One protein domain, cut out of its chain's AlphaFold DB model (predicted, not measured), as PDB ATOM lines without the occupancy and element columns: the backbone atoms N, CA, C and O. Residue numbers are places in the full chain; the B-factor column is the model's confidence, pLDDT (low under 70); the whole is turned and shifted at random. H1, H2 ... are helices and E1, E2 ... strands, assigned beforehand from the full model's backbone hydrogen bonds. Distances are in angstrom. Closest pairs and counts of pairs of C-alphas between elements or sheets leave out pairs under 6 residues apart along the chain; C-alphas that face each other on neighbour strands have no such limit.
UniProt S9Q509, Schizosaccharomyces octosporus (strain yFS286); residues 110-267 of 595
ATOM      1  N   PRO A 110     -35.265   4.542  31.035       94.81
ATOM      2  CA  PRO A 110     -34.681   5.871  31.213       94.81
ATOM      3  C   PRO A 110     -34.466   6.665  29.916       94.81
ATOM      4  O   PRO A 110     -34.389   7.892  29.969       94.81
ATOM      5  N   PHE A 111     -34.422   6.010  28.747       95.50
ATOM      6  CA  PHE A 111     -34.309   6.701  27.459       95.50
ATOM      7  C   PHE A 111     -35.521   7.592  27.151       95.50
ATOM      8  O   PHE A 111     -35.385   8.530  26.369       95.50
ATOM      9  N   LYS A 112     -36.674   7.396  27.819       93.69
ATOM     10  CA  LYS A 112     -37.830   8.314  27.746       93.69
ATOM     11  C   LYS A 112     -37.440   9.774  28.023       93.69
ATOM     12  O   LYS A 112     -38.007  10.675  27.416       93.69
ATOM     13  N   ASN A 113     -36.447  10.010  28.886       92.69
ATOM     14  CA  ASN A 113     -35.975  11.357  29.228       92.69
ATOM     15  C   ASN A 113     -35.088  12.002  28.151       92.69
ATOM     16  O   ASN A 113     -34.730  13.168  28.283       92.69
ATOM     17  N   LEU A 114     -34.698  11.253  27.118       95.44
ATOM     18  CA  LEU A 114     -33.796  11.715  26.060       95.44
ATOM     19  C   LEU A 114     -34.529  12.046  24.754       95.44
ATOM     20  O   LEU A 114     -33.904  12.551  23.826       95.44
ATOM     21  N   LYS A 115     -35.845  11.813  24.684       94.75
ATOM     22  CA  LYS A 115     -36.655  12.049  23.478       94.75
ATOM     23  C   LYS A 115     -36.617  13.498  22.984       94.75
ATOM     24  O   LYS A 115     -36.646  13.731  21.787       94.75
ATOM     25  N   ASP A 116     -36.520  14.457  23.905       95.94
ATOM     26  CA  ASP A 116     -36.501  15.886  23.577       95.94
ATOM     27  C   ASP A 116     -35.075  16.381  23.273       95.94
ATOM     28  O   ASP A 116     -34.894  17.495  22.784       95.94
ATOM     29  N   LYS A 117     -34.053  15.554  23.557       97.19
ATOM     30  CA  LYS A 117     -32.645  15.850  23.262       97.19
ATOM     31  C   LYS A 117     -32.284  15.507  21.814       97.19
ATOM     32  O   LYS A 117     -31.426  16.185  21.259       97.19
ATOM     33  N   TYR A 118     -32.923  14.492  21.227       97.56
ATOM     34  CA  TYR A 118     -32.542  13.954  19.920       97.56
ATOM     35  C   TYR A 118     -33.710  13.849  18.950       97.56
ATOM     36  O   TYR A 118     -34.778  13.345  19.299       97.56
ATOM     37  N   LYS A 119     -33.478  14.246  17.699       94.44
ATOM     38  CA  LYS A 119     -34.466  14.113  16.621       94.44
ATOM     39  C   LYS A 119     -34.315  12.800  15.870       94.44
ATOM     40  O   LYS A 119     -35.301  12.081  15.725       94.44
ATOM     41  N   HIS A 120     -33.098  12.516  15.408       96.75
ATOM     42  CA  HIS A 120     -32.764  11.371  14.562       96.75
ATOM     43  C   HIS A 120     -31.884  10.401  15.334       96.75
ATOM     44  O   HIS A 120     -30.751  10.728  15.688       96.75
ATOM     45  N   ILE A 121     -32.415   9.215  15.619       97.94
ATOM     46  CA  ILE A 121     -31.728   8.225  16.445       97.94
ATOM     47  C   ILE A 121     -31.585   6.896  15.712       97.94
ATOM     48  O   ILE A 121     -32.477   6.485  14.968       97.94
ATOM     49  N   LEU A 122     -30.478   6.207  15.971       97.56
ATOM     50  CA  LEU A 122     -30.273   4.818  15.580       97.56
ATOM     51  C   LEU A 122     -30.542   3.925  16.785       97.56
ATOM     52  O   LEU A 122     -29.922   4.087  17.835       97.56
ATOM     53  N   VAL A 123     -31.445   2.964  16.643       96.75
ATOM     54  CA  VAL A 123     -31.734   1.980  17.687       96.75
ATOM     55  C   VAL A 123     -31.237   0.605  17.279       96.75
ATOM     56  O   VAL A 123     -31.401   0.190  16.136       96.75
ATOM     57  N   LEU A 124     -30.632  -0.093  18.235       95.38
ATOM     58  CA  LEU A 124     -30.001  -1.395  18.055       95.38
ATOM     59  C   LEU A 124     -30.512  -2.398  19.093       95.38
ATOM     60  O   LEU A 124     -30.974  -2.029  20.185       95.38
ATOM     61  N   GLY A 125     -30.336  -3.677  18.770       90.56
ATOM     62  CA  GLY A 125     -30.670  -4.795  19.638       90.56
ATOM     63  C   GLY A 125     -32.080  -5.347  19.455       90.56
ATOM     64  O   GLY A 125     -32.980  -4.706  18.916       90.56
ATOM     65  N   GLY A 126     -32.278  -6.561  19.969       82.00
ATOM     66  CA  GLY A 126     -33.560  -7.257  19.919       82.00
ATOM     67  C   GLY A 126     -33.841  -7.907  18.568       82.00
ATOM     68  O   GLY A 126     -33.053  -7.836  17.628       82.00
ATOM     69  N   SER A 127     -34.963  -8.619  18.493       72.50
ATOM     70  CA  SER A 127     -35.448  -9.204  17.244       72.50
ATOM     71  C   SER A 127     -36.560  -8.340  16.655       72.50
ATOM     72  O   SER A 127     -37.410  -7.814  17.385       72.50
ATOM     73  N   ASP A 128     -36.608  -8.278  15.324       72.88
ATOM     74  CA  ASP A 128     -37.633  -7.561  14.561       72.88
ATOM     75  C   ASP A 128     -37.674  -6.040  14.823       72.88
ATOM     76  O   ASP A 128     -36.761  -5.442  15.372       72.88
ATOM     77  N   ASP A 129     -38.781  -5.401  14.443       85.56
ATOM     78  CA  ASP A 129     -39.025  -3.960  14.580       85.56
ATOM     79  C   ASP A 129     -39.489  -3.549  16.000       85.56
ATOM     80  O   ASP A 129     -40.145  -2.526  16.198       85.56
ATOM     81  N   SER A 130     -39.256  -4.403  17.004       87.31
ATOM     82  CA  SER A 130     -39.822  -4.264  18.357       87.31
ATOM     83  C   SER A 130     -39.212  -3.096  19.137       87.31
ATOM     84  O   SER A 130     -39.930  -2.316  19.774       87.31
ATOM     85  N   VAL A 131     -37.893  -2.948  19.043       92.38
ATOM     86  CA  VAL A 131     -37.143  -1.865  19.676       92.38
ATOM     87  C   VAL A 131     -37.474  -0.523  19.030       92.38
ATOM     88  O   VAL A 131     -37.751   0.432  19.755       92.38
ATOM     89  N   ARG A 132     -37.569  -0.463  17.693       94.31
ATOM     90  CA  ARG A 132     -37.996   0.754  16.990       94.31
ATOM     91  C   ARG A 132     -39.357   1.233  17.475       94.31
ATOM     92  O   ARG A 132     -39.479   2.368  17.922       94.31
ATOM     93  N   LYS A 133     -40.353   0.345  17.494       93.56
ATOM     94  CA  LYS A 133     -41.698   0.665  18.002       93.56
ATOM     95  C   LYS A 133     -41.676   1.143  19.450       93.56
ATOM     96  O   LYS A 133     -42.481   1.981  19.836       93.56
ATOM     97  N   THR A 134     -40.768   0.607  20.263       95.12
ATOM     98  CA  THR A 134     -40.598   1.042  21.654       95.12
ATOM     99  C   THR A 134     -40.069   2.471  21.732       95.12
ATOM    100  O   THR A 134     -40.630   3.272  22.476       95.12
ATOM    101  N   ALA A 135     -39.060   2.817  20.935       96.50
ATOM    102  CA  ALA A 135     -38.559   4.186  20.843       96.50
ATOM    103  C   ALA A 135     -39.623   5.162  20.302       96.50
ATOM    104  O   ALA A 135     -39.826   6.235  20.866       96.50
ATOM    105  N   GLU A 136     -40.383   4.767  19.281       96.31
ATOM    106  CA  GLU A 136     -41.500   5.565  18.757       96.31
ATOM    107  C   GLU A 136     -42.574   5.812  19.829       96.31
ATOM    108  O   GLU A 136     -43.017   6.942  20.015       96.31
ATOM    109  N   MET A 137     -42.944   4.784  20.604       95.94
ATOM    110  CA  MET A 137     -43.886   4.926  21.726       95.94
ATOM    111  C   MET A 137     -43.352   5.822  22.851       95.94
ATOM    112  O   MET A 137     -44.140   6.462  23.545       95.94
ATOM    113  N   TYR A 138     -42.031   5.906  23.032       95.75
ATOM    114  CA  TYR A 138     -41.426   6.870  23.957       95.75
ATOM    115  C   TYR A 138     -41.505   8.313  23.443       95.75
ATOM    116  O   TYR A 138     -41.354   9.245  24.235       95.75
ATOM    117  N   GLY A 139     -41.793   8.502  22.153       96.88
ATOM    118  CA  GLY A 139     -41.955   9.801  21.513       96.88
ATOM    119  C   GLY A 139     -40.715  10.294  20.773       96.88
ATOM    120  O   GLY A 139     -40.617  11.495  20.536       96.88
ATOM    121  N   PHE A 140     -39.770   9.414  20.422       97.50
ATOM    122  CA  PHE A 140     -38.657   9.802  19.552       97.50
ATOM    123  C   PHE A 140     -39.174  10.144  18.139       97.50
ATOM    124  O   PHE A 140     -39.900   9.328  17.566       97.50
ATOM    125  N   PRO A 141     -38.819  11.310  17.560       95.06
ATOM    126  CA  PRO A 141     -39.420  11.770  16.302       95.06
ATOM    127  C   PRO A 141     -39.043  10.934  15.076       95.06
ATOM    128  O   PRO A 141     -39.876  10.702  14.201       95.06
ATOM    129  N   SER A 142     -37.782  10.508  14.988       96.00
ATOM    130  CA  SER A 142     -37.243   9.765  13.852       96.00
ATOM    131  C   SER A 142     -36.341   8.645  14.354       96.00
ATOM    132  O   SER A 142     -35.319   8.887  14.999       96.00
ATOM    133  N   VAL A 143     -36.754   7.406  14.082       97.00
ATOM    134  CA  VAL A 143     -36.112   6.198  14.604       97.00
ATOM    135  C   VAL A 143     -35.683   5.304  13.447       97.00
ATOM    136  O   VAL A 143     -36.526   4.728  12.754       97.00
ATOM    137  N   ILE A 144     -34.373   5.176  13.276       95.69
ATOM    138  CA  ILE A 144     -33.699   4.322  12.295       95.69
ATOM    139  C   ILE A 144     -33.213   3.064  13.021       95.69
ATOM    140  O   ILE A 144     -32.863   3.135  14.199       95.69
ATOM    141  N   ASN A 145     -33.183   1.912  12.355       94.00
ATOM    142  CA  ASN A 145     -32.577   0.698  12.911       94.00
ATOM    143  C   ASN A 145     -31.615   0.010  11.929       94.00
ATOM    144  O   ASN A 145     -31.400   0.461  10.802       94.00
ATOM    145  N   GLU A 146     -31.046  -1.115  12.352       91.12
ATOM    146  CA  GLU A 146     -30.066  -1.885  11.591       91.12
ATOM    147  C   GLU A 146     -30.599  -2.425  10.250       91.12
ATOM    148  O   GLU A 146     -29.835  -2.572   9.294       91.12
ATOM    149  N   LEU A 147     -31.908  -2.693  10.149       90.06
ATOM    150  CA  LEU A 147     -32.536  -3.172   8.913       90.06
ATOM    151  C   LEU A 147     -32.612  -2.081   7.847       90.06
ATOM    152  O   LEU A 147     -32.438  -2.380   6.667       90.06
ATOM    153  N   ASP A 148     -32.843  -0.832   8.245       91.69
ATOM    154  CA  ASP A 148     -32.893   0.293   7.307       91.69
ATOM    155  C   ASP A 148     -31.533   0.507   6.656       91.69
ATOM    156  O   ASP A 148     -31.417   0.632   5.434       91.69
ATOM    157  N   VAL A 149     -30.483   0.504   7.487       90.38
ATOM    158  CA  VAL A 149     -29.113   0.721   7.028       90.38
ATOM    159  C   VAL A 149     -28.705  -0.383   6.060       90.38
ATOM    160  O   VAL A 149     -28.187  -0.084   4.982       90.38
ATOM    161  N   ILE A 150     -28.991  -1.648   6.388       88.06
ATOM    162  CA  ILE A 150     -28.591  -2.762   5.527       88.06
ATOM    163  C   ILE A 150     -29.389  -2.822   4.225       88.06
ATOM    164  O   ILE A 150     -28.824  -3.151   3.183       88.06
ATOM    165  N   ALA A 151     -30.673  -2.451   4.253       87.69
ATOM    166  CA  ALA A 151     -31.497  -2.382   3.052       87.69
ATOM    167  C   ALA A 151     -30.975  -1.324   2.068       87.69
ATOM    168  O   ALA A 151     -31.063  -1.525   0.858       87.69
ATOM    169  N   LYS A 152     -30.391  -0.228   2.575       87.19
ATOM    170  CA  LYS A 152     -29.782   0.819   1.743       87.19
ATOM    171  C   LYS A 152     -28.364   0.527   1.290       87.19
ATOM    172  O   LYS A 152     -28.032   0.780   0.136       87.19
ATOM    173  N   ARG A 153     -27.504   0.078   2.202       84.69
ATOM    174  CA  ARG A 153     -26.067  -0.084   1.934       84.69
ATOM    175  C   ARG A 153     -25.732  -1.435   1.301       84.69
ATOM    176  O   ARG A 153     -24.693  -1.567   0.658       84.69
ATOM    177  N   GLY A 154     -26.616  -2.420   1.448       80.75
ATOM    178  CA  GLY A 154     -26.448  -3.758   0.901       80.75
ATOM    179  C   GLY A 154     -25.319  -4.555   1.560       80.75
ATOM    180  O   GLY A 154     -24.745  -4.169   2.579       80.75
ATOM    181  N   ALA A 155     -24.994  -5.693   0.945       72.25
ATOM    182  CA  ALA A 155     -24.006  -6.647   1.449       72.25
ATOM    183  C   ALA A 155     -22.598  -6.071   1.722       72.25
ATOM    184  O   ALA A 155     -21.986  -6.529   2.687       72.25
ATOM    185  N   PRO A 156     -22.065  -5.085   0.963       82.12
ATOM    186  CA  PRO A 156     -20.730  -4.542   1.233       82.12
ATOM    187  C   PRO A 156     -20.570  -3.907   2.617       82.12
ATOM    188  O   PRO A 156     -19.458  -3.869   3.130       82.12
ATOM    189  N   PHE A 157     -21.658  -3.430   3.230       85.19
ATOM    190  CA  PHE A 157     -21.616  -2.869   4.581       85.19
ATOM    191  C   PHE A 157     -21.293  -3.931   5.637       85.19
ATOM    192  O   PHE A 157     -20.484  -3.707   6.531       85.19
ATOM    193  N   TRP A 158     -21.933  -5.098   5.532       88.31
ATOM    194  CA  TRP A 158     -21.701  -6.223   6.429       88.31
ATOM    195  C   TRP A 158     -22.111  -7.547   5.756       88.31
ATOM    196  O   TRP A 158     -23.284  -7.932   5.803       88.31
ATOM    197  N   PRO A 159     -21.166  -8.281   5.139       82.69
ATOM    198  CA  PRO A 159     -21.489  -9.441   4.301       82.69
ATOM    199  C   PRO A 159     -21.797 -10.715   5.101       82.69
ATOM    200  O   PRO A 159     -22.216 -11.721   4.532       82.69
ATOM    201  N   PHE A 160     -21.587 -10.703   6.419       85.56
ATOM    202  CA  PHE A 160     -21.640 -11.901   7.265       85.56
ATOM    203  C   PHE A 160     -23.019 -12.173   7.875       85.56
ATOM    204  O   PHE A 160     -23.169 -13.071   8.702       85.56
ATOM    205  N   THR A 161     -24.034 -11.381   7.530       80.75
ATOM    206  CA  THR A 161     -25.396 -11.567   8.040       80.75
ATOM    207  C   THR A 161     -26.382 -11.694   6.897       80.75
ATOM    208  O   THR A 161     -26.534 -10.790   6.082       80.75
ATOM    209  N   SER A 162     -27.073 -12.830   6.862       77.69
ATOM    210  CA  SER A 162     -28.154 -13.081   5.916       77.69
ATOM    211  C   SER A 162     -29.474 -12.558   6.473       77.69
ATOM    212  O   SER A 162     -29.780 -12.752   7.651       77.69
ATOM    213  N   PHE A 163     -30.283 -11.946   5.613       78.44
ATOM    214  CA  PHE A 163     -31.606 -11.433   5.962       78.44
ATOM    215  C   PHE A 163     -32.678 -12.210   5.215       78.44
ATOM    216  O   PHE A 163     -32.509 -12.553   4.044       78.44
ATOM    217  N   THR A 164     -33.798 -12.482   5.881       80.06
ATOM    218  CA  THR A 164     -34.964 -13.031   5.187       80.06
ATOM    219  C   THR A 164     -35.702 -11.914   4.451       80.06
ATOM    220  O   THR A 164     -35.664 -10.754   4.864       80.06
ATOM    221  N   GLU A 165     -36.472 -12.247   3.411       75.19
ATOM    222  CA  GLU A 165     -37.369 -11.267   2.774       75.19
ATOM    223  C   GLU A 165     -38.322 -10.610   3.782       75.19
ATOM    224  O   GLU A 165     -38.685  -9.444   3.650       75.19
ATOM    225  N   SER A 166     -38.741 -11.356   4.808       78.50
ATOM    226  CA  SER A 166     -39.614 -10.832   5.856       78.50
ATOM    227  C   SER A 166     -38.921  -9.807   6.751       78.50
ATOM    228  O   SER A 166     -39.623  -9.005   7.368       78.50
ATOM    229  N   ASP A 167     -37.597  -9.858   6.875       77.06
ATOM    230  CA  ASP A 167     -36.825  -8.875   7.630       77.06
ATOM    231  C   ASP A 167     -36.687  -7.594   6.819       77.06
ATOM    232  O   ASP A 167     -37.029  -6.521   7.309       77.06
ATOM    233  N   LEU A 168     -36.303  -7.720   5.548       77.69
ATOM    234  CA  LEU A 168     -36.121  -6.575   4.654       77.69
ATOM    235  C   LEU A 168     -37.435  -5.831   4.374       77.69
ATOM    236  O   LEU A 168     -37.426  -4.613   4.252       77.69
ATOM    237  N   LYS A 169     -38.588  -6.514   4.380       85.06
ATOM    238  CA  LYS A 169     -39.914  -5.865   4.284       85.06
ATOM    239  C   LYS A 169     -40.243  -4.919   5.445       85.06
ATOM    240  O   LYS A 169     -41.195  -4.153   5.333       85.06
ATOM    241  N   LYS A 170     -39.527  -5.009   6.570       86.56
ATOM    242  CA  LYS A 170     -39.705  -4.115   7.728       86.56
ATOM    243  C   LYS A 170     -38.803  -2.881   7.649       86.56
ATOM    244  O   LYS A 170     -39.012  -1.962   8.437       86.56
ATOM    245  N   ALA A 171     -37.816  -2.879   6.751       88.75
ATOM    246  CA  ALA A 171     -36.934  -1.742   6.552       88.75
ATOM    247  C   ALA A 171     -37.728  -0.536   6.039       88.75
ATOM    248  O   ALA A 171     -38.676  -0.671   5.258       88.75
ATOM    249  N   ARG A 172     -37.339   0.644   6.501       91.00
ATOM    250  CA  ARG A 172     -37.916   1.933   6.140       91.00
ATOM    251  C   ARG A 172     -36.845   2.779   5.472       91.00
ATOM    252  O   ARG A 172     -35.662   2.688   5.790       91.00
ATOM    253  N   ASP A 173     -37.281   3.596   4.528       88.88
ATOM    254  CA  ASP A 173     -36.401   4.544   3.862       88.88
ATOM    255  C   ASP A 173     -36.006   5.680   4.827       88.88
ATOM    256  O   ASP A 173     -36.819   6.109   5.647       88.88
ATOM    257  N   PHE A 174     -34.763   6.159   4.742       90.94
ATOM    258  CA  PHE A 174     -34.229   7.269   5.547       90.94
ATOM    259  C   PHE A 174     -33.069   7.950   4.814       90.94
ATOM    260  O   PHE A 174     -32.345   7.285   4.079       90.94
ATOM    261  N   ASP A 175     -32.844   9.249   4.984       90.44
ATOM    262  CA  ASP A 175     -31.758   9.935   4.272       90.44
ATOM    263  C   ASP A 175     -30.373   9.531   4.820       90.44
ATOM    264  O   ASP A 175     -30.113   9.648   6.012       90.44
ATOM    265  N   LEU A 176     -29.468   9.072   3.945       85.38
ATOM    266  CA  LEU A 176     -28.101   8.683   4.330       85.38
ATOM    267  C   LEU A 176     -27.220   9.879   4.701       85.38
ATOM    268  O   LEU A 176     -26.214   9.694   5.382       85.38
ATOM    269  N   ASN A 177     -27.583  11.078   4.242       89.56
ATOM    270  CA  ASN A 177     -26.870  12.314   4.551       89.56
ATOM    271  C   ASN A 177     -27.400  12.989   5.824       89.56
ATOM    272  O   ASN A 177     -26.836  13.987   6.269       89.56
ATOM    273  N   GLN A 178     -28.483  12.466   6.405       93.56
ATOM    274  CA  GLN A 178     -29.038  12.979   7.648       93.56
ATOM    275  C   GLN A 178     -28.155  12.562   8.834       93.56
ATOM    276  O   GLN A 178     -27.897  11.369   9.005       93.56
ATOM    277  N   PRO A 179     -27.718  13.516   9.677       96.69
ATOM    278  CA  PRO A 179     -26.999  13.206  10.905       96.69
ATOM    279  C   PRO A 179     -27.830  12.325  11.839       96.69
ATOM    280  O   PRO A 179     -28.960  12.670  12.188       96.69
ATOM    281  N   ILE A 180     -27.251  11.211  12.278       97.94
ATOM    282  CA  ILE A 180     -27.743  10.443  13.421       97.94
ATOM    283  C   ILE A 180     -27.167  11.105  14.668       97.94
ATOM    284  O   ILE A 180     -25.955  11.223  14.794       97.94
ATOM    285  N   GLU A 181     -28.019  11.558  15.584       98.12
ATOM    286  CA  GLU A 181     -27.606  12.359  16.747       98.12
ATOM    287  C   GLU A 181     -27.274  11.491  17.972       98.12
ATOM    288  O   GLU A 181     -26.512  11.903  18.849       98.12
ATOM    289  N   ALA A 182     -27.836  10.278  18.033       98.38
ATOM    290  CA  ALA A 182     -27.567   9.309  19.088       98.38
ATOM    291  C   ALA A 182     -27.796   7.859  18.640       98.38
ATOM    292  O   ALA A 182     -28.679   7.569  17.827       98.38
ATOM    293  N   VAL A 183     -27.029   6.943  19.236       98.38
ATOM    294  CA  VAL A 183     -27.166   5.491  19.073       98.38
ATOM    295  C   VAL A 183     -27.618   4.872  20.391       98.38
ATOM    296  O   VAL A 183     -26.963   5.041  21.417       98.38
ATOM    297  N   PHE A 184     -28.707   4.110  20.367       97.69
ATOM    298  CA  PHE A 184     -29.271   3.442  21.537       97.69
ATOM    299  C   PHE A 184     -29.309   1.931  21.349       97.69
ATOM    300  O   PHE A 184     -30.096   1.412  20.563       97.69
ATOM    301  N   THR A 185     -28.535   1.191  22.137       96.62
ATOM    302  CA  THR A 185     -28.692  -0.263  22.243       96.62
ATOM    303  C   THR A 185     -29.716  -0.578  23.335       96.62
ATOM    304  O   THR A 185     -29.415  -0.500  24.526       96.62
ATOM    305  N   TYR A 186     -30.954  -0.903  22.947       94.69
ATOM    306  CA  TYR A 186     -32.076  -1.090  23.884       94.69
ATOM    307  C   TYR A 186     -32.049  -2.435  24.610       94.69
ATOM    308  O   TYR A 186     -32.508  -2.532  25.747       94.69
ATOM    309  N   VAL A 187     -31.552  -3.477  23.957       91.88
ATOM    310  CA  VAL A 187     -31.424  -4.836  24.502       91.88
ATOM    311  C   VAL A 187     -30.262  -5.532  23.795       91.88
ATOM    312  O   VAL A 187     -29.617  -4.935  22.936       91.88
ATOM    313  N   ASP A 188     -29.943  -6.758  24.176       89.88
ATOM    314  CA  ASP A 188     -28.881  -7.552  23.570       89.88
ATOM    315  C   ASP A 188     -29.019  -7.639  22.031       89.88
ATOM    316  O   ASP A 188     -30.093  -7.986  21.517       89.88
ATOM    317  N   PRO A 189     -27.944  -7.336  21.283       89.44
ATOM    318  CA  PRO A 189     -27.844  -7.580  19.846       89.44
ATOM    319  C   PRO A 189     -28.139  -9.025  19.454       89.44
ATOM    320  O   PRO A 189     -27.469  -9.953  19.904       89.44
ATOM    321  N   VAL A 190     -29.104  -9.219  18.551       85.75
ATOM    322  CA  VAL A 190     -29.336 -10.527  17.910       85.75
ATOM    323  C   VAL A 190     -28.349 -10.740  16.760       85.75
ATOM    324  O   VAL A 190     -27.911 -11.861  16.509       85.75
ATOM    325  N   ARG A 191     -27.957  -9.658  16.077       89.19
ATOM    326  CA  ARG A 191     -27.009  -9.662  14.955       89.19
ATOM    327  C   ARG A 191     -25.695  -9.027  15.396       89.19
ATOM    328  O   ARG A 191     -25.310  -7.973  14.910       89.19
ATOM    329  N   PHE A 192     -25.018  -9.690  16.334       91.81
ATOM    330  CA  PHE A 192     -23.885  -9.132  17.083       91.81
ATOM    331  C   PHE A 192     -22.853  -8.402  16.211       91.81
ATOM    332  O   PHE A 192     -22.474  -7.286  16.535       91.81
ATOM    333  N   GLY A 193     -22.427  -8.998  15.093       93.12
ATOM    334  CA  GLY A 193     -21.435  -8.383  14.208       93.12
ATOM    335  C   GLY A 193     -21.942  -7.160  13.433       93.12
ATOM    336  O   GLY A 193     -21.210  -6.187  13.304       93.12
ATOM    337  N   LEU A 194     -23.200  -7.172  12.981       92.75
ATOM    338  CA  LEU A 194     -23.815  -6.030  12.298       92.75
ATOM    339  C   LEU A 194     -23.964  -4.841  13.249       92.75
ATOM    340  O   LEU A 194     -23.563  -3.727  12.920       92.75
ATOM    341  N   ASP A 195     -24.525  -5.090  14.431       94.88
ATOM    342  CA  ASP A 195     -24.757  -4.047  15.429       94.88
ATOM    343  C   ASP A 195     -23.415  -3.480  15.913       94.88
ATOM    344  O   ASP A 195     -23.277  -2.274  16.092       94.88
ATOM    345  N   LEU A 196     -22.395  -4.335  16.054       96.06
ATOM    346  CA  LEU A 196     -21.028  -3.921  16.362       96.06
ATOM    347  C   LEU A 196     -20.447  -3.019  15.264       96.06
ATOM    348  O   LEU A 196     -19.925  -1.955  15.582       96.06
ATOM    349  N   GLN A 197     -20.571  -3.404  13.987       96.25
ATOM    350  CA  GLN A 197     -20.118  -2.595  12.850       96.25
ATOM    351  C   GLN A 197     -20.804  -1.222  12.823       96.25
ATOM    352  O   GLN A 197     -20.134  -0.207  12.640       96.25
ATOM    353  N   LEU A 198     -22.117  -1.174  13.073       96.19
ATOM    354  CA  LEU A 198     -22.882   0.074  13.156       96.19
ATOM    355  C   LEU A 198     -22.388   0.982  14.285       96.19
ATOM    356  O   LEU A 198     -22.201   2.177  14.067       96.19
ATOM    357  N   VAL A 199     -22.137   0.432  15.479       97.69
ATOM    358  CA  VAL A 199     -21.581   1.213  16.595       97.69
ATOM    359  C   VAL A 199     -20.191   1.745  16.242       97.69
ATOM    360  O   VAL A 199     -19.918   2.912  16.513       97.69
ATOM    361  N   MET A 200     -19.327   0.942  15.611       97.31
ATOM    362  CA  MET A 200     -17.981   1.377  15.210       97.31
ATOM    363  C   MET A 200     -18.007   2.480  14.157       97.31
ATOM    364  O   MET A 200     -17.234   3.433  14.259       97.31
ATOM    365  N   GLU A 201     -18.887   2.371  13.163       95.81
ATOM    366  CA  GLU A 201     -19.035   3.402  12.137       95.81
ATOM    367  C   GLU A 201     -19.582   4.696  12.735       95.81
ATOM    368  O   GLU A 201     -19.046   5.767  12.474       95.81
ATOM    369  N   MET A 202     -20.585   4.611  13.610       97.56
ATOM    370  CA  MET A 202     -21.131   5.795  14.271       97.56
ATOM    371  C   MET A 202     -20.124   6.454  15.202       97.56
ATOM    372  O   MET A 202     -19.916   7.661  15.095       97.56
ATOM    373  N   ALA A 203     -19.422   5.684  16.032       97.62
ATOM    374  CA  ALA A 203     -18.404   6.210  16.938       97.62
ATOM    375  C   ALA A 203     -17.257   6.942  16.213       97.62
ATOM    376  O   ALA A 203     -16.643   7.836  16.791       97.62
ATOM    377  N   GLN A 204     -16.965   6.565  14.965       97.31
ATOM    378  CA  GLN A 204     -15.924   7.184  14.136       97.31
ATOM    379  C   GLN A 204     -16.480   8.183  13.118       97.31
ATOM    380  O   GLN A 204     -15.700   8.834  12.434       97.31
ATOM    381  N   SER A 205     -17.798   8.314  12.984       97.44
ATOM    382  CA  SER A 205     -18.407   9.143  11.943       97.44
ATOM    383  C   SER A 205     -18.136  10.633  12.129       97.44
ATOM    384  O   SER A 205     -17.967  11.138  13.242       97.44
ATOM    385  N   LYS A 206     -18.138  11.365  11.016       97.56
ATOM    386  CA  LYS A 206     -18.099  12.823  11.015       97.56
ATOM    387  C   LYS A 206     -19.518  13.358  11.206       97.56
ATOM    388  O   LYS A 206     -20.344  13.261  10.300       97.56
ATOM    389  N   ASN A 207     -19.789  13.938  12.374       96.31
ATOM    390  CA  ASN A 207     -21.086  14.523  12.740       96.31
ATOM    391  C   ASN A 207     -22.263  13.539  12.613       96.31
ATOM    392  O   ASN A 207     -23.351  13.932  12.198       96.31
ATOM    393  N   GLY A 208     -22.050  12.254  12.918       96.31
ATOM    394  CA  GLY A 208     -23.126  11.256  12.901       96.31
ATOM    395  C   GLY A 208     -23.605  10.824  11.512       96.31
ATOM    396  O   GLY A 208     -24.656  10.197  11.406       96.31
ATOM    397  N   ILE A 209     -22.884  11.162  10.438       96.81
ATOM    398  CA  ILE A 209     -23.279  10.813   9.066       96.81
ATOM    399  C   ILE A 209     -22.698   9.444   8.686       96.81
ATOM    400  O   ILE A 209     -21.482   9.241   8.723       96.81
ATOM    401  N   LEU A 210     -23.554   8.504   8.272       93.44
ATOM    402  CA  LEU A 210     -23.134   7.168   7.828       93.44
ATOM    403  C   LEU A 210     -22.203   7.235   6.605       93.44
ATOM    404  O   LEU A 210     -22.446   7.977   5.651       93.44
ATOM    405  N   GLY A 211     -21.181   6.383   6.580       92.75
ATOM    406  CA  GLY A 211     -20.173   6.314   5.520       92.75
ATOM    407  C   GLY A 211     -19.108   7.411   5.576       92.75
ATOM    408  O   GLY A 211     -18.373   7.584   4.607       92.75
ATOM    409  N   THR A 212     -19.024   8.161   6.677       95.94
ATOM    410  CA  THR A 212     -17.985   9.175   6.900       95.94
ATOM    411  C   THR A 212     -17.052   8.760   8.032       95.94
ATOM    412  O   THR A 212     -17.410   7.923   8.857       95.94
ATOM    413  N   VAL A 213     -15.863   9.363   8.084       96.44
ATOM    414  CA  VAL A 213     -14.888   9.166   9.164       96.44
ATOM    415  C   VAL A 213     -14.415  10.536   9.647       96.44
ATOM    416  O   VAL A 213     -14.065  11.401   8.842       96.44
ATOM    417  N   SER A 214     -14.447  10.749  10.958       96.19
ATOM    418  CA  SER A 214     -13.925  11.929  11.635       96.19
ATOM    419  C   SER A 214     -12.412  11.814  11.766       96.19
ATOM    420  O   SER A 214     -11.897  10.820  12.271       96.19
ATOM    421  N   GLU A 215     -11.691  12.866  11.386       93.81
ATOM    422  CA  GLU A 215     -10.234  12.939  11.574       93.81
ATOM    423  C   GLU A 215      -9.849  12.916  13.059       93.81
ATOM    424  O   GLU A 215      -8.780  12.440  13.438       93.81
ATOM    425  N   THR A 216     -10.738  13.423  13.918       92.69
ATOM    426  CA  THR A 216     -10.508  13.485  15.362       92.69
ATOM    427  C   THR A 216     -11.047  12.265  16.096       92.69
ATOM    428  O   THR A 216     -10.605  12.014  17.215       92.69
ATOM    429  N   ASN A 217     -11.974  11.502  15.506       92.06
ATOM    430  CA  ASN A 217     -12.776  10.482  16.191       92.06
ATOM    431  C   ASN A 217     -13.578  11.034  17.390       92.06
ATOM    432  O   ASN A 217     -13.866  10.310  18.341       92.06
ATOM    433  N   GLU A 218     -13.925  12.325  17.380       89.00
ATOM    434  CA  GLU A 218     -14.663  12.974  18.477       89.00
ATOM    435  C   GLU A 218     -15.984  13.620  18.046       89.00
ATOM    436  O   GLU A 218     -16.726  14.096  18.902       89.00
ATOM    437  N   GLU A 219     -16.285  13.604  16.747       94.50
ATOM    438  CA  GLU A 219     -17.497  14.181  16.143       94.50
ATOM    439  C   GLU A 219     -18.654  13.172  16.013       94.50
ATOM    440  O   GLU A 219     -19.697  13.500  15.446       94.50
ATOM    441  N   GLY A 220     -18.469  11.938  16.490       95.31
ATOM    442  CA  GLY A 220     -19.513  10.917  16.490       95.31
ATOM    443  C   GLY A 220     -20.688  11.275  17.418       95.31
ATOM    444  O   GLY A 220     -20.556  12.138  18.291       95.31
ATOM    445  N   PRO A 221     -21.845  10.612  17.256       97.75
ATOM    446  CA  PRO A 221     -23.017  10.852  18.082       97.75
ATOM    447  C   PRO A 221     -22.856  10.310  19.504       97.75
ATOM    448  O   PRO A 221     -21.962   9.513  19.794       97.75
ATOM    449  N   ASP A 222     -23.780  10.689  20.388       98.12
ATOM    450  CA  ASP A 222     -23.839  10.119  21.734       98.12
ATOM    451  C   ASP A 222     -24.241   8.629  21.668       98.12
ATOM    452  O   ASP A 222     -25.232   8.264  21.033       98.12
ATOM    453  N   ILE A 223     -23.493   7.753  22.348       98.25
ATOM    454  CA  ILE A 223     -23.730   6.298  22.345       98.25
ATOM    455  C   ILE A 223     -24.234   5.830  23.709       98.25
ATOM    456  O   ILE A 223     -23.634   6.116  24.750       98.25
ATOM    457  N   TYR A 224     -25.318   5.057  23.697       97.62
ATOM    458  CA  TYR A 224     -26.031   4.596  24.880       97.62
ATOM    459  C   TYR A 224     -26.225   3.081  24.887       97.62
ATOM    460  O   TYR A 224     -26.813   2.513  23.967       97.62
ATOM    461  N   PHE A 225     -25.825   2.439  25.982       96.88
ATOM    462  CA  PHE A 225     -26.136   1.037  26.272       96.88
ATOM    463  C   PHE A 225     -27.138   0.979  27.422       96.88
ATOM    464  O   PHE A 225     -26.919   1.609  28.457       96.88
ATOM    465  N   SER A 226     -28.245   0.263  27.250       95.12
ATOM    466  CA  SER A 226     -29.321   0.195  28.244       95.12
ATOM    467  C   SER A 226     -28.995  -0.695  29.452       95.12
ATOM    468  O   SER A 226     -29.593  -0.525  30.513       95.12
ATOM    469  N   ASN A 227     -28.077  -1.650  29.297       90.62
ATOM    470  CA  ASN A 227     -27.778  -2.704  30.258       90.62
ATOM    471  C   ASN A 227     -26.260  -2.927  30.398       90.62
ATOM    472  O   ASN A 227     -25.539  -3.105  29.415       90.62
ATOM    473  N   ALA A 228     -25.788  -2.969  31.643       86.62
ATOM    474  CA  ALA A 228     -24.385  -3.157  31.995       86.62
ATOM    475  C   ALA A 228     -24.000  -4.604  32.355       86.62
ATOM    476  O   ALA A 228     -22.821  -4.873  32.596       86.62
ATOM    477  N   ASP A 229     -24.952  -5.538  32.401       85.56
ATOM    478  CA  ASP A 229     -24.686  -6.914  32.813       85.56
ATOM    479  C   ASP A 229     -23.790  -7.639  31.803       85.56
ATOM    480  O   ASP A 229     -24.120  -7.781  30.622       85.56
ATOM    481  N   LEU A 230     -22.655  -8.149  32.287       87.31
ATOM    482  CA  LEU A 230     -21.757  -8.982  31.488       87.31
ATOM    483  C   LEU A 230     -22.393 -10.340  31.169       87.31
ATOM    484  O   LEU A 230     -22.231 -10.857  30.065       87.31
ATOM    485  N   VAL A 231     -23.110 -10.910  32.142       84.31
ATOM    486  CA  VAL A 231     -23.774 -12.209  32.032       84.31
ATOM    487  C   VAL A 231     -25.161 -12.194  32.663       84.31
ATOM    488  O   VAL A 231     -25.396 -11.467  33.627       84.31
ATOM    489  N   TRP A 232     -26.057 -13.043  32.159       75.88
ATOM    490  CA  TRP A 232     -27.410 -13.226  32.691       75.88
ATOM    491  C   TRP A 232     -27.869 -14.701  32.609       75.88
ATOM    492  O   TRP A 232     -27.328 -15.477  31.808       75.88
ATOM    493  N   PRO A 233     -28.829 -15.133  33.451       70.06
ATOM    494  CA  PRO A 233     -29.308 -16.511  33.492       70.06
ATOM    495  C   PRO A 233     -30.494 -16.729  32.542       70.06
ATOM    496  O   PRO A 233     -31.448 -15.958  32.530       70.06
ATOM    497  N   ASN A 234     -30.500 -17.843  31.809       75.94
ATOM    498  CA  ASN A 234     -31.682 -18.303  31.078       75.94
ATOM    499  C   ASN A 234     -31.962 -19.791  31.370       75.94
ATOM    500  O   ASN A 234     -31.537 -20.315  32.396       75.94
ATOM    501  N   GLU A 235     -32.720 -20.477  30.512       72.69
ATOM    502  CA  GLU A 235     -33.020 -21.912  30.677       72.69
ATOM    503  C   GLU A 235     -31.785 -22.820  30.547       72.69
ATOM    504  O   GLU A 235     -31.838 -23.991  30.925       72.69
ATOM    505  N   TYR A 236     -30.677 -22.298  30.017       76.69
ATOM    506  CA  TYR A 236     -29.432 -23.036  29.890       76.69
ATOM    507  C   TYR A 236     -28.723 -23.166  31.254       76.69
ATOM    508  O   TYR A 236     -28.765 -22.231  32.053       76.69
ATOM    509  N   PRO A 237     -28.012 -24.280  31.534       72.00
ATOM    510  CA  PRO A 237     -27.372 -24.493  32.839       72.00
ATOM    511  C   PRO A 237     -26.273 -23.487  33.211       72.00
ATOM    512  O   PRO A 237     -25.951 -23.355  34.388       72.00
ATOM    513  N   LEU A 238     -25.679 -22.802  32.228       80.38
ATOM    514  CA  LEU A 238     -24.583 -21.848  32.426       80.38
ATOM    515  C   LEU A 238     -25.000 -20.418  32.032       80.38
ATOM    516  O   LEU A 238     -25.685 -20.259  31.014       80.38
ATOM    517  N   PRO A 239     -24.516 -19.372  32.733       77.75
ATOM    518  CA  PRO A 239     -24.789 -17.975  32.382       77.75
ATOM    519  C   PRO A 239     -24.450 -17.659  30.922       77.75
ATOM    520  O   PRO A 239     -23.498 -18.218  30.365       77.75
ATOM    521  N   ARG A 240     -25.247 -16.800  30.282       86.81
ATOM    522  CA  ARG A 240     -25.050 -16.333  28.900       86.81
ATOM    523  C   ARG A 240     -24.497 -14.915  28.908       86.81
ATOM    524  O   ARG A 240     -24.765 -14.178  29.847       86.81
ATOM    525  N   LEU A 241     -23.742 -14.544  27.875       90.00
ATOM    526  CA  LEU A 241     -23.284 -13.163  27.703       90.00
ATOM    527  C   LEU A 241     -24.490 -12.228  27.548       90.00
ATOM    528  O   LEU A 241     -25.464 -12.582  26.881       90.00
ATOM    529  N   GLY A 242     -24.409 -11.066  28.190       87.88
ATOM    530  CA  GLY A 242     -25.382  -9.982  28.084       87.88
ATOM    531  C   GLY A 242     -24.823  -8.761  27.350       87.88
ATOM    532  O   GLY A 242     -23.699  -8.769  26.839       87.88
ATOM    533  N   GLN A 243     -25.590  -7.674  27.341       92.81
ATOM    534  CA  GLN A 243     -25.256  -6.446  26.624       92.81
ATOM    535  C   GLN A 243     -23.980  -5.782  27.163       92.81
ATOM    536  O   GLN A 243     -23.255  -5.146  26.400       92.81
ATOM    537  N   GLY A 244     -23.631  -5.991  28.435       91.88
ATOM    538  CA  GLY A 244     -22.355  -5.539  28.987       91.88
ATOM    539  C   GLY A 244     -21.148  -6.156  28.271       91.88
ATOM    540  O   GLY A 244     -20.135  -5.479  28.084       91.88
ATOM    541  N   ALA A 245     -21.262  -7.403  27.795       93.44
ATOM    542  CA  ALA A 245     -20.233  -8.028  26.962       93.44
ATOM    543  C   ALA A 245     -20.135  -7.343  25.592       93.44
ATOM    544  O   ALA A 245     -19.036  -7.025  25.147       93.44
ATOM    545  N   PHE A 246     -21.276  -7.037  24.965       95.88
ATOM    546  CA  PHE A 246     -21.323  -6.289  23.705       95.88
ATOM    547  C   PHE A 246     -20.690  -4.898  23.832       95.88
ATOM    548  O   PHE A 246     -19.834  -4.537  23.025       95.88
ATOM    549  N   ALA A 247     -21.036  -4.145  24.879       95.75
ATOM    550  CA  ALA A 247     -20.447  -2.836  25.142       95.75
ATOM    551  C   ALA A 247     -18.926  -2.924  25.366       95.75
ATOM    552  O   ALA A 247     -18.185  -2.076  24.877       95.75
ATOM    553  N   SER A 248     -18.456  -3.974  26.052       95.81
ATOM    554  CA  SER A 248     -17.022  -4.225  26.259       95.81
ATOM    555  C   SER A 248     -16.297  -4.539  24.945       95.81
ATOM    556  O   SER A 248     -15.184  -4.065  24.725       95.81
ATOM    557  N   CYS A 249     -16.930  -5.300  24.043       96.81
ATOM    558  CA  CYS A 249     -16.407  -5.529  22.697       96.81
ATOM    559  C   CYS A 249     -16.312  -4.223  21.900       96.81
ATOM    560  O   CYS A 249     -15.276  -3.977  21.290       96.81
ATOM    561  N   CYS A 250     -17.352  -3.382  21.936       97.50
ATOM    562  CA  CYS A 250     -17.351  -2.086  21.253       97.50
ATOM    563  C   CYS A 250     -16.196  -1.202  21.741       97.50
ATOM    564  O   CYS A 250     -15.415  -0.707  20.938       97.50
ATOM    565  N   GLU A 251     -16.050  -1.058  23.058       97.06
ATOM    566  CA  GLU A 251     -14.990  -0.261  23.680       97.06
ATOM    567  C   GLU A 251     -13.593  -0.759  23.287       97.06
ATOM    568  O   GLU A 251     -12.747   0.026  22.854       97.06
ATOM    569  N   LYS A 252     -13.363  -2.077  23.372       97.81
ATOM    570  CA  LYS A 252     -12.072  -2.673  23.019       97.81
ATOM    571  C   LYS A 252     -11.751  -2.498  21.538       97.81
ATOM    572  O   LYS A 252     -10.641  -2.096  21.215       97.81
ATOM    573  N   ILE A 253     -12.698  -2.777  20.645       97.69
ATOM    574  CA  ILE A 253     -12.474  -2.680  19.197       97.69
ATOM    575  C   ILE A 253     -12.253  -1.229  18.782       97.69
ATOM    576  O   ILE A 253     -11.322  -0.957  18.033       97.69
ATOM    577  N   TYR A 254     -13.030  -0.290  19.320       97.69
ATOM    578  CA  TYR A 254     -12.821   1.131  19.061       97.69
ATOM    579  C   TYR A 254     -11.412   1.583  19.469       97.69
ATOM    580  O   TYR A 254     -10.749   2.291  18.711       97.69
ATOM    581  N   HIS A 255     -10.918   1.127  20.625       97.56
ATOM    582  CA  HIS A 255      -9.550   1.405  21.058       97.56
ATOM    583  C   HIS A 255      -8.497   0.795  20.125       97.56
ATOM    584  O   HIS A 255      -7.521   1.464  19.805       97.56
ATOM    585  N   GLU A 256      -8.675  -0.446  19.667       97.38
ATOM    586  CA  GLU A 256      -7.751  -1.065  18.700       97.38
ATOM    587  C   GLU A 256      -7.737  -0.330  17.348       97.38
ATOM    588  O   GLU A 256      -6.689  -0.222  16.720       97.38
ATOM    589  N   LEU A 257      -8.881   0.205  16.906       95.44
ATOM    590  CA  LEU A 257      -8.991   0.923  15.633       95.44
ATOM    591  C   LEU A 257      -8.444   2.354  15.695       95.44
ATOM    592  O   LEU A 257      -7.886   2.840  14.716       95.44
ATOM    593  N   THR A 258      -8.624   3.043  16.825       95.69
ATOM    594  CA  THR A 258      -8.396   4.499  16.920       95.69
ATOM    595  C   THR A 258      -7.290   4.902  17.895       95.69
ATOM    596  O   THR A 258      -6.867   6.058  17.898       95.69
ATOM    597  N   GLY A 259      -6.859   3.996  18.778       95.62
ATOM    598  CA  GLY A 259      -6.000   4.304  19.924       95.62
ATOM    599  C   GLY A 259      -6.675   5.144  21.020       95.62
ATOM    600  O   GLY A 259      -6.006   5.559  21.966       95.62
ATOM    601  N   LYS A 260      -7.982   5.427  20.910       95.00
ATOM    602  CA  LYS A 260      -8.743   6.268  21.846       95.00
ATOM    603  C   LYS A 260      -9.758   5.458  22.652       95.00
ATOM    604  O   LYS A 260     -10.148   4.354  22.292       95.00
ATOM    605  N   GLN A 261     -10.218   6.038  23.760       95.19
ATOM    606  CA  GLN A 261     -11.329   5.487  24.538       95.19
ATOM    607  C   GLN A 261     -12.667   5.890  23.916       95.19
ATOM    608  O   GLN A 261     -12.877   7.064  23.601       95.19
ATOM    609  N   MET A 262     -13.577   4.926  23.761       95.38
ATOM    610  CA  MET A 262     -14.903   5.180  23.196       95.38
ATOM    611  C   MET A 262     -15.751   5.995  24.180       95.38
ATOM    612  O   MET A 262     -15.890   5.621  25.346       95.38
ATOM    613  N   LYS A 263     -16.363   7.090  23.717       94.94
ATOM    614  CA  LYS A 263     -17.315   7.873  24.521       94.94
ATOM    615  C   LYS A 263     -18.690   7.192  24.472       94.94
ATOM    616  O   LYS A 263     -19.297   7.101  23.412       94.94
ATOM    617  N   PHE A 264     -19.190   6.710  25.611       95.56
ATOM    618  CA  PHE A 264     -20.535   6.133  25.729       95.56
ATOM    619  C   PHE A 264     -21.092   6.286  27.150       95.56
ATOM    620  O   PHE A 264     -20.352   6.498  28.111       95.56
ATOM    621  N   THR A 265     -22.407   6.122  27.300       94.69
ATOM    622  CA  THR A 265     -23.095   6.085  28.598       94.69
ATOM    623  C   THR A 265     -23.777   4.731  28.797       94.69
ATOM    624  O   THR A 265     -24.540   4.279  27.944       94.69
ATOM    625  N   LYS A 266     -23.524   4.087  29.942       92.56
ATOM    626  CA  LYS A 266     -24.183   2.836  30.348       92.56
ATOM    627  C   LYS A 266     -25.326   3.122  31.325       92.56
ATOM    628  O   LYS A 266     -25.157   3.841  32.310       92.56
ATOM    629  N   TYR A 267     -26.476   2.535  31.034       93.25
ATOM    630  CA  TYR A 267     -27.649   2.443  31.890       93.25
ATOM    631  C   TYR A 267     -27.790   1.005  32.406       93.25
ATOM    632  O   TYR A 267     -26.951   0.137  32.158       93.25
TER     633      TYR A 267
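What this domain is: This is residues 110 to 267 of the 595 residues of a protein of Schizosaccharomyces octosporus (strain yFS286) (UniProt S9Q509). A small twisted sheet of four parallel strands forms the middle of this domain, with helix H2 over one face and helix H5 over the other; the longer H6 packs on H5 at a steep tilt and only grazes the sheet, with its residues 243 to 247. H3 follows directly on E2 and only grazes the sheet, with its residues 146 to 149, the short H4 is the element farthest from the mean of all C-alphas, at 19.0 A, and the long loop between E4 and H6 sticks out around Pro 237. The 158 printed residues hold six named helices and four named strands, in the order H1 E1 H2 E2 H3 H4 E3 H5 E4 H6; the sheet's order is E2 E1 E3 E4. The class is mixed, helices and strands, with 78 residues, under half, in named elements. The whole is compact, with a radius of gyration of the C-alphas of 15.1 A and spans of 46 by 39 by 35 A.

Where its parts are: H1, residues 110 to 114, begins at C-alpha 110 at (-34.681, 5.871, 31.213). E1, residues 120 to 126, is 19.4 A long, H2, residues 130 to 138, is 12.6 A, and E2 is residues 142 to 145. H3, residues 146 to 153, and H4, residues 165 to 168, follow. E3, residues 182 to 189, is 16.9 A long and bends by 72 degrees at residue 186. H5, residues 192 to 204, is 18.4 A long, and E4 is residues 222 to 225. H6, residues 243 to 258, is 22.3 A long and ends at C-alpha 258 at (-8.396, 4.499, 16.920).

How they stand to each other: Across the sheet, N 144 and O 121 of E2 and E1 are 2.9 A apart, N 124 and O 184 of E1 and E3 2.8 A, and N 185 and O 224 of E3 and E4 2.8 A, within hydrogen-bond range. H2 and H5 are on opposite faces, making three layers, at heights over the sheet of 8.2 A and 9.5 A. E1, H2, E2 and E3, H5, E4 are strand-helix-strand units, parallel neighbour strands with a helix between, and E2, H3 H4, E3 is a split one, with E1 between its strands; the three crossovers are right-handed. H5 and H6 touch at a steep tilt of 47 degrees, the closest C-alphas being those of Leu 196 and Cys 250, 6.4 A apart. H3 only just touches H4, with 3 pairs of C-alphas within 8 A, closest Ala 151 and Leu 168 at 6.4 A. H1 and H2 are close but not clearly touching, with the C-alphas of Lys 112 and Tyr 138 closest at 5.4 A. Every O i to N i+4 pair is within range in H2, H3, H5 and H6; H1 has 0 of 1, but 2 of 2 O i to N i+3 pairs, and H4 is too short for an O i to N i+4 pair.

The domain as a whole: The C-alphas of Asn 177 and Pro 237, the two farthest apart, are 46.4 A apart. The printed part has no cut; the links H3 to H4, H4 to E3, H5 to E4 and E4 to H6 are long. The mean pLDDT of the printed part is 91.3, and no printed residue is under 70.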